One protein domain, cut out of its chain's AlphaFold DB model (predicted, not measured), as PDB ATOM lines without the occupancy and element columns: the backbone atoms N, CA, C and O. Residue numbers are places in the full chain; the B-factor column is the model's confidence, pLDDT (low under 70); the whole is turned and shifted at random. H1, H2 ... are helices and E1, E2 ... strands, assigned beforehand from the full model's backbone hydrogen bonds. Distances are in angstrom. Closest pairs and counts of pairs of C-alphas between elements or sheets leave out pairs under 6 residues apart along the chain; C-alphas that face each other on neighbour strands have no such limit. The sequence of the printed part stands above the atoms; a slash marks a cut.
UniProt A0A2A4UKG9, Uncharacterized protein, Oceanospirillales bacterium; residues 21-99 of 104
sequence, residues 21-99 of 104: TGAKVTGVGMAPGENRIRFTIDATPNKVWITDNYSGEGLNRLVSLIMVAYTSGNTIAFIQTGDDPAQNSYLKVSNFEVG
ATOM      1  N   THR A  21     -11.209  17.261  33.454       80.81
ATOM      2  CA  THR A  21     -10.679  15.904  33.606       80.81
ATOM      3  C   THR A  21      -9.184  15.920  33.307       80.81
ATOM      4  O   THR A  21      -8.730  16.571  32.368       80.81
ATOM      5  N   GLY A  22      -8.385  15.248  34.137       83.06
ATOM      6  CA  GLY A  22      -6.938  15.159  33.916       83.06
ATOM      7  C   GLY A  22      -6.138  16.420  34.275       83.06
ATOM      8  O   GLY A  22      -4.952  16.477  33.959       83.06
ATOM      9  N   ALA A  23      -6.745  17.409  34.940       85.50
ATOM     10  CA  ALA A  23      -6.046  18.611  35.400       85.50
ATOM     11  C   ALA A  23      -5.177  18.310  36.632       85.50
ATOM     12  O   ALA A  23      -5.445  17.363  37.367       85.50
ATOM     13  N   LYS A  24      -4.165  19.122  36.911       89.38
ATOM     14  CA  LYS A  24      -3.329  19.070  38.116       89.38
ATOM     15  C   LYS A  24      -3.503  20.334  38.930       89.38
ATOM     16  O   LYS A  24      -3.574  21.431  38.384       89.38
ATOM     17  N   VAL A  25      -3.495  20.190  40.251       89.69
ATOM     18  CA  VAL A  25      -3.474  21.338  41.161       89.69
ATOM     19  C   VAL A  25      -2.081  21.970  41.129       89.69
ATOM     20  O   VAL A  25      -1.091  21.312  41.437       89.69
ATOM     21  N   THR A  26      -2.001  23.249  40.765       91.25
ATOM     22  CA  THR A  26      -0.737  23.997  40.612       91.25
ATOM     23  C   THR A  26      -0.438  24.925  41.782       91.25
ATOM     24  O   THR A  26       0.711  25.312  41.987       91.25
ATOM     25  N   GLY A  27      -1.448  25.268  42.577       89.50
ATOM     26  CA  GLY A  27      -1.304  26.159  43.718       89.50
ATOM     27  C   GLY A  27      -2.463  26.008  44.686       89.50
ATOM     28  O   GLY A  27      -3.589  25.727  44.279       89.50
ATOM     29  N   VAL A  28      -2.181  26.199  45.973       90.31
ATOM     30  CA  VAL A  28      -3.167  26.156  47.054       90.31
ATOM     31  C   VAL A  28      -2.938  27.343  47.983       90.31
ATOM     32  O   VAL A  28      -1.800  27.658  48.328       90.31
ATOM     33  N   GLY A  29      -4.019  28.000  48.395       87.19
ATOM     34  CA  GLY A  29      -3.999  29.111  49.333       87.19
ATOM     35  C   GLY A  29      -5.168  29.049  50.310       87.19
ATOM     36  O   GLY A  29      -6.297  28.721  49.947       87.19
ATOM     37  N   MET A  30      -4.896  29.407  51.561       82.19
ATOM     38  CA  MET A  30      -5.909  29.642  52.588       82.19
ATOM     39  C   MET A  30      -5.643  31.008  53.207       82.19
ATOM     40  O   MET A  30      -4.508  31.302  53.586       82.19
ATOM     41  N   ALA A  31      -6.672  31.844  53.300       78.19
ATOM     42  CA  ALA A  31      -6.559  33.118  53.995       78.19
ATOM     43  C   ALA A  31      -6.932  32.941  55.479       78.19
ATOM     44  O   ALA A  31      -7.876  32.210  55.791       78.19
ATOM     45  N   PRO A  32      -6.229  33.605  56.413       75.00
ATOM     46  CA  PRO A  32      -6.606  33.591  57.823       75.00
ATOM     47  C   PRO A  32      -8.046  34.090  58.012       75.00
ATOM     48  O   PRO A  32      -8.403  35.153  57.512       75.00
ATOM     49  N   GLY A  33      -8.866  33.330  58.741       77.88
ATOM     50  CA  GLY A  33     -10.274  33.668  58.987       77.88
ATOM     51  C   GLY A  33     -11.252  33.238  57.886       77.88
ATOM     52  O   GLY A  33     -12.453  33.459  58.033       77.88
ATOM     53  N   GLU A  34     -10.783  32.597  56.811       75.75
ATOM     54  CA  GLU A  34     -11.650  32.029  55.777       75.75
ATOM     55  C   GLU A  34     -11.954  30.544  56.035       75.75
ATOM     56  O   GLU A  34     -11.055  29.714  56.101       75.75
ATOM     57  N   ASN A  35     -13.242  30.186  56.077       77.12
ATOM     58  CA  ASN A  35     -13.709  28.791  56.027       77.12
ATOM     59  C   ASN A  35     -13.839  28.303  54.571       77.12
ATOM     60  O   ASN A  35     -14.881  27.800  54.155       77.12
ATOM     61  N   ARG A  36     -12.799  28.518  53.762       81.00
ATOM     62  CA  ARG A  36     -12.710  28.030  52.379       81.00
ATOM     63  C   ARG A  36     -11.249  27.905  51.959       81.00
ATOM     64  O   ARG A  36     -10.390  28.629  52.457       81.00
ATOM     65  N   ILE A  37     -10.986  27.016  51.012       86.62
ATOM     66  CA  ILE A  37      -9.693  26.877  50.339       86.62
ATOM     67  C   ILE A  37      -9.803  27.497  48.946       86.62
ATOM     68  O   ILE A  37     -10.851  27.432  48.299       86.62
ATOM     69  N   ARG A  38      -8.703  28.108  48.506       88.56
ATOM     70  CA  ARG A  38      -8.492  28.591  47.144       88.56
ATOM     71  C   ARG A  38      -7.444  27.707  46.481       88.56
ATOM     72  O   ARG A  38      -6.431  27.400  47.106       88.56
ATOM     73  N   PHE A  39      -7.641  27.323  45.229       88.25
ATOM     74  CA  PHE A  39      -6.623  26.581  44.487       88.25
ATOM     75  C   PHE A  39      -6.608  26.946  43.004       88.25
ATOM     76  O   PHE A  39      -7.567  27.505  42.478       88.25
ATOM     77  N   THR A  40      -5.503  26.659  42.329       89.62
ATOM     78  CA  THR A  40      -5.350  26.822  40.878       89.62
ATOM     79  C   THR A  40      -5.036  25.480  40.244       89.62
ATOM     80  O   THR A  40      -4.518  24.577  40.905       89.62
ATOM     81  N   ILE A  41      -5.339  25.355  38.958       88.12
ATOM     82  CA  ILE A  41      -5.080  24.149  38.172       88.12
ATOM     83  C   ILE A  41      -4.317  24.494  36.892       88.12
ATOM     84  O   ILE A  41      -4.294  25.657  36.492       88.12
ATOM     85  N   ASP A  42      -3.712  23.507  36.243       87.69
ATOM     86  CA  ASP A  42      -3.035  23.638  34.941       87.69
ATOM     87  C   ASP A  42      -4.002  23.579  33.740       87.69
ATOM     88  O   ASP A  42      -3.674  23.049  32.681       87.69
ATOM     89  N   ALA A  43      -5.198  24.152  33.887       78.31
ATOM     90  CA  ALA A  43      -6.183  24.256  32.818       78.31
ATOM     91  C   ALA A  43      -6.319  25.708  32.343       78.31
ATOM     92  O   ALA A  43      -6.178  26.656  33.114       78.31
ATOM     93  N   THR A  44      -6.618  25.889  31.056       67.31
ATOM     94  CA  THR A  44      -6.883  27.216  30.485       67.31
ATOM     95  C   THR A  44      -8.388  27.487  30.531       67.31
ATOM     96  O   THR A  44      -9.140  26.642  30.048       67.31
ATOM     97  N   PRO A  45      -8.861  28.648  31.029       67.12
ATOM     98  CA  PRO A  45      -8.110  29.786  31.576       67.12
ATOM     99  C   PRO A  45      -7.710  29.633  33.059       67.12
ATOM    100  O   PRO A  45      -8.415  28.993  33.835       67.12
ATOM    101  N   ASN A  46      -6.624  30.314  33.461       69.44
ATOM    102  CA  ASN A  46      -6.142  30.394  34.849       69.44
ATOM    103  C   ASN A  46      -7.182  31.067  35.758       69.44
ATOM    104  O   ASN A  46      -7.186  32.290  35.924       69.44
ATOM    105  N   LYS A  47      -8.061  30.265  36.348       78.88
ATOM    106  CA  LYS A  47      -9.062  30.705  37.320       78.88
ATOM    107  C   LYS A  47      -8.709  30.197  38.720       78.88
ATOM    108  O   LYS A  47      -8.017  29.189  38.877       78.88
ATOM    109  N   VAL A  48      -9.165  30.928  39.735       83.31
ATOM    110  CA  VAL A  48      -9.022  30.545  41.143       83.31
ATOM    111  C   VAL A  48     -10.272  29.785  41.560       83.31
ATOM    112  O   VAL A  48     -11.385  30.293  41.481       83.31
ATOM    113  N   TRP A  49     -10.093  28.562  42.020       82.19
ATOM    114  CA  TRP A  49     -11.173  27.684  42.440       82.19
ATOM    115  C   TRP A  49     -11.421  27.828  43.932       82.19
ATOM    116  O   TRP A  49     -10.470  27.842  44.713       82.19
ATOM    117  N   ILE A  50     -12.686  27.934  44.326       85.06
ATOM    118  CA  ILE A  50     -13.126  28.091  45.711       85.06
ATOM    119  C   ILE A  50     -14.126  27.012  46.112       85.06
ATOM    120  O   ILE A  50     -14.904  26.501  45.306       85.06
ATOM    121  N   THR A  51     -14.104  26.680  47.399       81.31
ATOM    122  CA  THR A  51     -14.898  25.596  47.997       81.31
ATOM    123  C   THR A  51     -15.991  26.109  48.932       81.31
ATOM    124  O   THR A  51     -16.345  25.443  49.901       81.31
ATOM    125  N   ASP A  52     -16.500  27.313  48.690       77.38
ATOM    126  CA  ASP A  52     -17.481  27.982  49.553       77.38
ATOM    127  C   ASP A  52     -18.859  27.297  49.583       77.38
ATOM    128  O   ASP A  52     -19.639  27.537  50.502       77.38
ATOM    129  N   ASN A  53     -19.130  26.400  48.632       75.38
ATOM    130  CA  ASN A  53     -20.306  25.527  48.630       75.38
ATOM    131  C   ASN A  53     -20.227  24.373  49.653       75.38
ATOM    132  O   ASN A  53     -21.213  23.663  49.846       75.38
ATOM    133  N   TYR A  54     -19.084  24.172  50.315       77.62
ATOM    134  CA  TYR A  54     -18.885  23.110  51.301       77.62
ATOM    135  C   TYR A  54     -18.742  23.677  52.711       77.62
ATOM    136  O   TYR A  54     -18.174  24.744  52.926       77.62
ATOM    137  N   SER A  55     -19.213  22.923  53.702       81.50
ATOM    138  CA  SER A  55     -19.067  23.265  55.118       81.50
ATOM    139  C   SER A  55     -18.809  22.018  55.968       81.50
ATOM    140  O   SER A  55     -18.964  20.887  55.497       81.50
ATOM    141  N   GLY A  56     -18.375  22.227  57.214       83.56
ATOM    142  CA  GLY A  56     -18.159  21.162  58.193       83.56
ATOM    143  C   GLY A  56     -17.234  20.052  57.687       83.56
ATOM    144  O   GLY A  56     -16.154  20.305  57.153       83.56
ATOM    145  N   GLU A  57     -17.673  18.805  57.843       83.12
ATOM    146  CA  GLU A  57     -16.909  17.621  57.438       83.12
ATOM    147  C   GLU A  57     -16.703  17.528  55.917       83.12
ATOM    148  O   GLU A  57     -15.634  17.116  55.462       83.12
ATOM    149  N   GLY A  58     -17.678  17.986  55.123       79.19
ATOM    150  CA  GLY A  58     -17.574  18.013  53.662       79.19
ATOM    151  C   GLY A  58     -16.438  18.917  53.178       79.19
ATOM    152  O   GLY A  58     -15.676  18.530  52.294       79.19
ATOM    153  N   LEU A  59     -16.269  20.078  53.819       82.69
ATOM    154  CA  LEU A  59     -15.150  20.981  53.542       82.69
ATOM    155  C   LEU A  59     -13.810  20.344  53.929       82.69
ATOM    156  O   LEU A  59     -12.886  20.344  53.122       82.69
ATOM    157  N   ASN A  60     -13.709  19.750  55.122       84.12
ATOM    158  CA  ASN A  60     -12.471  19.111  55.587       84.12
ATOM    159  C   ASN A  60     -12.022  17.973  54.661       84.12
ATOM    160  O   ASN A  60     -10.830  17.842  54.354       84.12
ATOM    161  N   ARG A  61     -12.973  17.166  54.181       83.00
ATOM    162  CA  ARG A  61     -12.699  16.091  53.225       83.00
ATOM    163  C   ARG A  61     -12.197  16.646  51.895       83.00
ATOM    164  O   ARG A  61     -11.189  16.165  51.384       83.00
ATOM    165  N   LEU A  62     -12.861  17.668  51.361       82.62
ATOM    166  CA  LEU A  62     -12.463  18.291  50.102       82.62
ATOM    167  C   LEU A  62     -11.080  18.946  50.190       82.62
ATOM    168  O   LEU A  62     -10.242  18.723  49.320       82.62
ATOM    169  N   VAL A  63     -10.810  19.691  51.265       84.94
ATOM    170  CA  VAL A  63      -9.487  20.278  51.536       84.94
ATOM    171  C   VAL A  63      -8.421  19.186  51.551       84.94
ATOM    172  O   VAL A  63      -7.387  19.330  50.905       84.94
ATOM    173  N   SER A  64      -8.686  18.070  52.234       85.88
ATOM    174  CA  SER A  64      -7.755  16.940  52.294       85.88
ATOM    175  C   SER A  64      -7.463  16.370  50.902       85.88
ATOM    176  O   SER A  64      -6.303  16.135  50.573       85.88
ATOM    177  N   LEU A  65      -8.487  16.206  50.057       85.81
ATOM    178  CA  LEU A  65      -8.322  15.732  48.678       85.81
ATOM    179  C   LEU A  65      -7.508  16.705  47.819       85.81
ATOM    180  O   LEU A  65      -6.595  16.271  47.117       85.81
ATOM    181  N   ILE A  66      -7.782  18.011  47.904       87.75
ATOM    182  CA  ILE A  66      -7.032  19.040  47.166       87.75
ATOM    183  C   ILE A  66      -5.562  19.044  47.599       87.75
ATOM    184  O   ILE A  66      -4.669  19.083  46.754       87.75
ATOM    185  N   MET A  67      -5.294  18.952  48.904       88.12
ATOM    186  CA  MET A  67      -3.930  18.900  49.434       88.12
ATOM    187  C   MET A  67      -3.185  17.636  48.994       88.12
ATOM    188  O   MET A  67      -2.012  17.715  48.628       88.12
ATOM    189  N   VAL A  68      -3.851  16.479  48.982       87.56
ATOM    190  CA  VAL A  68      -3.279  15.237  48.438       87.56
ATOM    191  C   VAL A  68      -2.976  15.393  46.950       87.56
ATOM    192  O   VAL A  68      -1.865  15.080  46.534       87.56
ATOM    193  N   ALA A  69      -3.907  15.914  46.148       87.75
ATOM    194  CA  ALA A  69      -3.684  16.144  44.720       87.75
ATOM    195  C   ALA A  69      -2.499  17.089  44.462       87.75
ATOM    196  O   ALA A  69      -1.630  16.777  43.653       87.75
ATOM    197  N   TYR A  70      -2.417  18.192  45.211       89.81
ATOM    198  CA  TYR A  70      -1.316  19.150  45.119       89.81
ATOM    199  C   TYR A  70       0.039  18.530  45.480       89.81
ATOM    200  O   TYR A  70       1.012  18.684  44.750       89.81
ATOM    201  N   THR A  71       0.108  17.798  46.594       90.81
ATOM    202  CA  THR A  71       1.373  17.222  47.089       90.81
ATOM    203  C   THR A  71       1.843  16.012  46.284       90.81
ATOM    204  O   THR A  71       3.046  15.805  46.147       90.81
ATOM    205  N   SER A  72       0.916  15.222  45.739       88.25
ATOM    206  CA  SER A  72       1.235  14.053  44.907       88.25
ATOM    207  C   SER A  72       1.435  14.394  43.428       88.25
ATOM    208  O   SER A  72       2.038  13.608  42.699       88.25
ATOM    209  N   GLY A  73       0.922  15.538  42.966       84.50
ATOM    210  CA  GLY A  73       0.858  15.877  41.544       84.50
ATOM    211  C   GLY A  73      -0.129  15.010  40.754       84.50
ATOM    212  O   GLY A  73      -0.055  14.980  39.520       84.50
ATOM    213  N   ASN A  74      -1.021  14.294  41.450       87.38
ATOM    214  CA  ASN A  74      -2.058  13.479  40.834       87.38
ATOM    215  C   ASN A  74      -3.036  14.349  40.046       87.38
ATOM    216  O   ASN A  74      -3.346  15.482  40.420       87.38
ATOM    217  N   THR A  75      -3.554  13.772  38.968       87.38
ATOM    218  CA  THR A  75      -4.620  14.393  38.195       87.38
ATOM    219  C   THR A  75      -5.940  14.372  38.956       87.38
ATOM    220  O   THR A  75      -6.197  13.474  39.765       87.38
ATOM    221  N   ILE A  76      -6.772  15.367  38.677       84.62
ATOM    222  CA  ILE A  76      -8.070  15.594  39.297       84.62
ATOM    223  C   ILE A  76      -9.163  15.748  38.244       84.62
ATOM    224  O   ILE A  76      -8.897  16.093  37.087       84.62
ATOM    225  N   ALA A  77     -10.396  15.496  38.669       82.50
ATOM    226  CA  ALA A  77     -11.592  15.831  37.916       82.50
ATOM    227  C   ALA A  77     -12.616  16.456  38.837       82.50
ATOM    228  O   ALA A  77     -12.711  16.105  40.014       82.50
ATOM    229  N   PHE A  78     -13.352  17.420  38.306       77.88
ATOM    230  CA  PHE A  78     -14.334  18.145  39.087       77.88
ATOM    231  C   PHE A  78     -15.358  18.843  38.190       77.88
ATOM    232  O   PHE A  78     -15.150  19.026  36.989       77.88
ATOM    233  N   ILE A  79     -16.467  19.241  38.809       76.31
ATOM    234  CA  ILE A  79     -17.552  19.998  38.178       76.31
ATOM    235  C   ILE A  79     -17.557  21.416  38.761       76.31
ATOM    236  O   ILE A  79     -17.446  21.618  39.978       76.31
ATOM    237  N   GLN A  80     -17.674  22.399  37.879       76.88
ATOM    238  CA  GLN A  80     -17.902  23.796  38.188       76.88
ATOM    239  C   GLN A  80     -19.391  24.004  38.506       76.88
ATOM    240  O   GLN A  80     -20.277  23.624  37.751       76.88
ATOM    241  N   THR A  81     -19.695  24.657  39.628       70.44
ATOM    242  CA  THR A  81     -21.089  24.977  40.010       70.44
ATOM    243  C   THR A  81     -21.552  26.362  39.574       70.44
ATOM    244  O   THR A  81     -22.732  26.679  39.688       70.44
ATOM    245  N   GLY A  82     -20.631  27.201  39.108       65.69
ATOM    246  CA  GLY A  82     -20.905  28.554  38.638       65.69
ATOM    247  C   GLY A  82     -19.677  29.450  38.756       65.69
ATOM    248  O   GLY A  82     -18.731  29.140  39.487       65.69
ATOM    249  N   ASP A  83     -19.681  30.542  37.997       62.88
ATOM    250  CA  ASP A  83     -18.779  31.672  38.222       62.88
ATOM    251  C   ASP A  83     -19.273  32.450  39.459       62.88
ATOM    252  O   ASP A  83     -20.483  32.551  39.684       62.88
ATOM    253  N   ASP A  84     -18.372  33.009  40.270       60.56
ATOM    254  CA  ASP A  84     -18.761  34.052  41.223       60.56
ATOM    255  C   ASP A  84     -19.084  35.332  40.426       60.56
ATOM    256  O   ASP A  84     -18.171  35.942  39.861       60.56
ATOM    257  N   PRO A  85     -20.356  35.772  40.361       53.66
ATOM    258  CA  PRO A  85     -20.749  36.912  39.534       53.66
ATOM    259  C   PRO A  85     -20.137  38.237  40.012       53.66
ATOM    260  O   PRO A  85     -20.130  39.209  39.259       53.66
ATOM    261  N   ALA A  86     -19.623  38.299  41.247       55.62
ATOM    262  CA  ALA A  86     -18.917  39.466  41.767       55.62
ATOM    263  C   ALA A  86     -17.407  39.427  41.470       55.62
ATOM    264  O   ALA A  86     -16.741  40.462  41.539       55.62
ATOM    265  N   GLN A  87     -16.848  38.253  41.155       57.97
ATOM    266  CA  GLN A  87     -15.420  38.068  40.921       57.97
ATOM    267  C   GLN A  87     -15.205  37.113  39.739       57.97
ATOM    268  O   GLN A  87     -14.993  35.920  39.928       57.97
ATOM    269  N   ASN A  88     -15.179  37.662  38.518       57.28
ATOM    270  CA  ASN A  88     -15.043  36.946  37.229       57.28
ATOM    271  C   ASN A  88     -13.873  35.935  37.125       57.28
ATOM    272  O   ASN A  88     -13.773  35.195  36.148       57.28
ATOM    273  N   SER A  89     -12.959  35.910  38.098       62.03
ATOM    274  CA  SER A  89     -11.818  34.992  38.173       62.03
ATOM    275  C   SER A  89     -12.013  33.823  39.150       62.03
ATOM    276  O   SER A  89     -11.096  33.009  39.266       62.03
ATOM    277  N   TYR A  90     -13.152  33.737  39.848       60.56
ATOM    278  CA  TYR A  90     -13.403  32.751  40.903       60.56
ATOM    279  C   TYR A  90     -14.481  31.752  40.517       60.56
ATOM    280  O   TYR A  90     -15.599  32.139  40.178       60.56
ATOM    281  N   LEU A  91     -14.147  30.466  40.608       70.75
ATOM    282  CA  LEU A  91     -15.045  29.373  40.252       70.75
ATOM    283  C   LEU A  91     -15.355  28.486  41.437       70.75
ATOM    284  O   LEU A  91     -14.458  28.108  42.189       70.75
ATOM    285  N   LYS A  92     -16.621  28.109  41.573       75.12
ATOM    286  CA  LYS A  92     -17.059  27.226  42.653       75.12
ATOM    287  C   LYS A  92     -16.978  25.768  42.230       75.12
ATOM    288  O   LYS A  92     -17.380  25.420  41.121       75.12
ATOM    289  N   VAL A  93     -16.493  24.922  43.131       68.94
ATOM    290  CA  VAL A  93     -16.397  23.467  42.932       68.94
ATOM    291  C   VAL A  93     -17.639  22.780  43.505       68.94
ATOM    292  O   VAL A  93     -18.116  23.183  44.568       68.94
ATOM    293  N   SER A  94     -18.169  21.758  42.824       67.38
ATOM    294  CA  SER A  94     -19.307  20.944  43.307       67.38
ATOM    295  C   SER A  94     -19.035  19.456  43.475       67.38
ATOM    296  O   SER A  94     -19.680  18.812  44.304       67.38
ATOM    297  N   ASN A  95     -18.051  18.908  42.770       72.25
ATOM    298  CA  ASN A  95     -17.555  17.552  42.986       72.25
ATOM    299  C   ASN A  95     -16.051  17.527  42.722       72.25
ATOM    300  O   ASN A  95     -15.628  18.280  41.860       72.25
ATOM    301  N   PHE A  96     -15.253  16.728  43.434       75.50
ATOM    302  CA  PHE A  96     -13.794  16.693  43.274       75.50
ATOM    303  C   PHE A  96     -13.247  15.283  43.490       75.50
ATOM    304  O   PHE A  96     -13.428  14.687  44.556       75.50
ATOM    305  N   GLU A  97     -12.531  14.785  42.494       78.88
ATOM    306  CA  GLU A  97     -11.957  13.445  42.443       78.88
ATOM    307  C   GLU A  97     -10.450  13.524  42.187       78.88
ATOM    308  O   GLU A  97      -9.969  14.448  41.531       78.88
ATOM    309  N   VAL A  98      -9.695  12.557  42.715       77.56
ATOM    310  CA  VAL A  98      -8.227  12.493  42.616       77.56
ATOM    311  C   VAL A  98      -7.810  11.095  42.178       77.56
ATOM    312  O   VAL A  98      -8.261  10.115  42.770       77.56
ATOM    313  N   GLY A  99      -6.889  11.000  41.218       72.50
ATOM    314  CA  GLY A  99      -6.277   9.736  40.801       72.50
ATOM    315  C   GLY A  99      -6.547   9.388  39.340       72.50
ATOM    316  O   GLY A  99      -6.583  10.275  38.492       72.50
TER     317      GLY A  99
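Overview. This is residues 21 to 99 of the 104 residues of an uncharacterized protein of Oceanospirillales bacterium (UniProt A0A2A4UKG9). A small closed barrel of five strands has one helix, H1, packed across its outside over E1 and E5. The ring runs E1, E2, E3, E5, E4 and back to E1, mixed. The printed part has 79 residues, with one named helix and five named strands in the order E1 E2 E3 H1 E4 E5, class mixed; it is compact, radius of gyration of the C-alphas 11.5 A, spanning 30 by 29 by 21 A.

Arrangement. E1, residues 21 to 29, E2, residues 38 to 41, and E3, residues 48 to 50, form two hairpins and a meander, each strand the antiparallel neighbour of the one before; within hydrogen-bond range are N 26 and O 40, 2.8 A, and N 39 and O 49, 2.9 A. E5, residues 90 to 98, is parallel to E3, with N 50 and O 91 at 2.8 A. E4, residues 75 to 83, forms an antiparallel hairpin with E5, N 94 and O 79 at 2.9 A, and is antiparallel to E1, N 76 and O 23 at 2.7 A. H1, residues 56 to 72, is outside the barrel, height over the sheet 8.3 A, across the strands at 78 degrees to E1 on the local plane; their closest C-alphas are Val 25 and Tyr 70, 5.0 A. In H1 every O i to N i+4 pair is within hydrogen-bond range.

Along the chain. E1 starts at C-alpha 21 (-10.679, 15.904, 33.606) and is 21.6 A long, H1 24.6 A, E4 22.3 A; E5, 21.0 A, ends at C-alpha 98 (-8.227, 12.493, 42.616).

Size, cuts and confidence. The farthest C-alphas, Ser 72 and Ala 86, are 32.6 A apart. The printed part has no cut and no long link. Residues 44 to 46, 82 to 90 and 93 to 94 have pLDDT under 70.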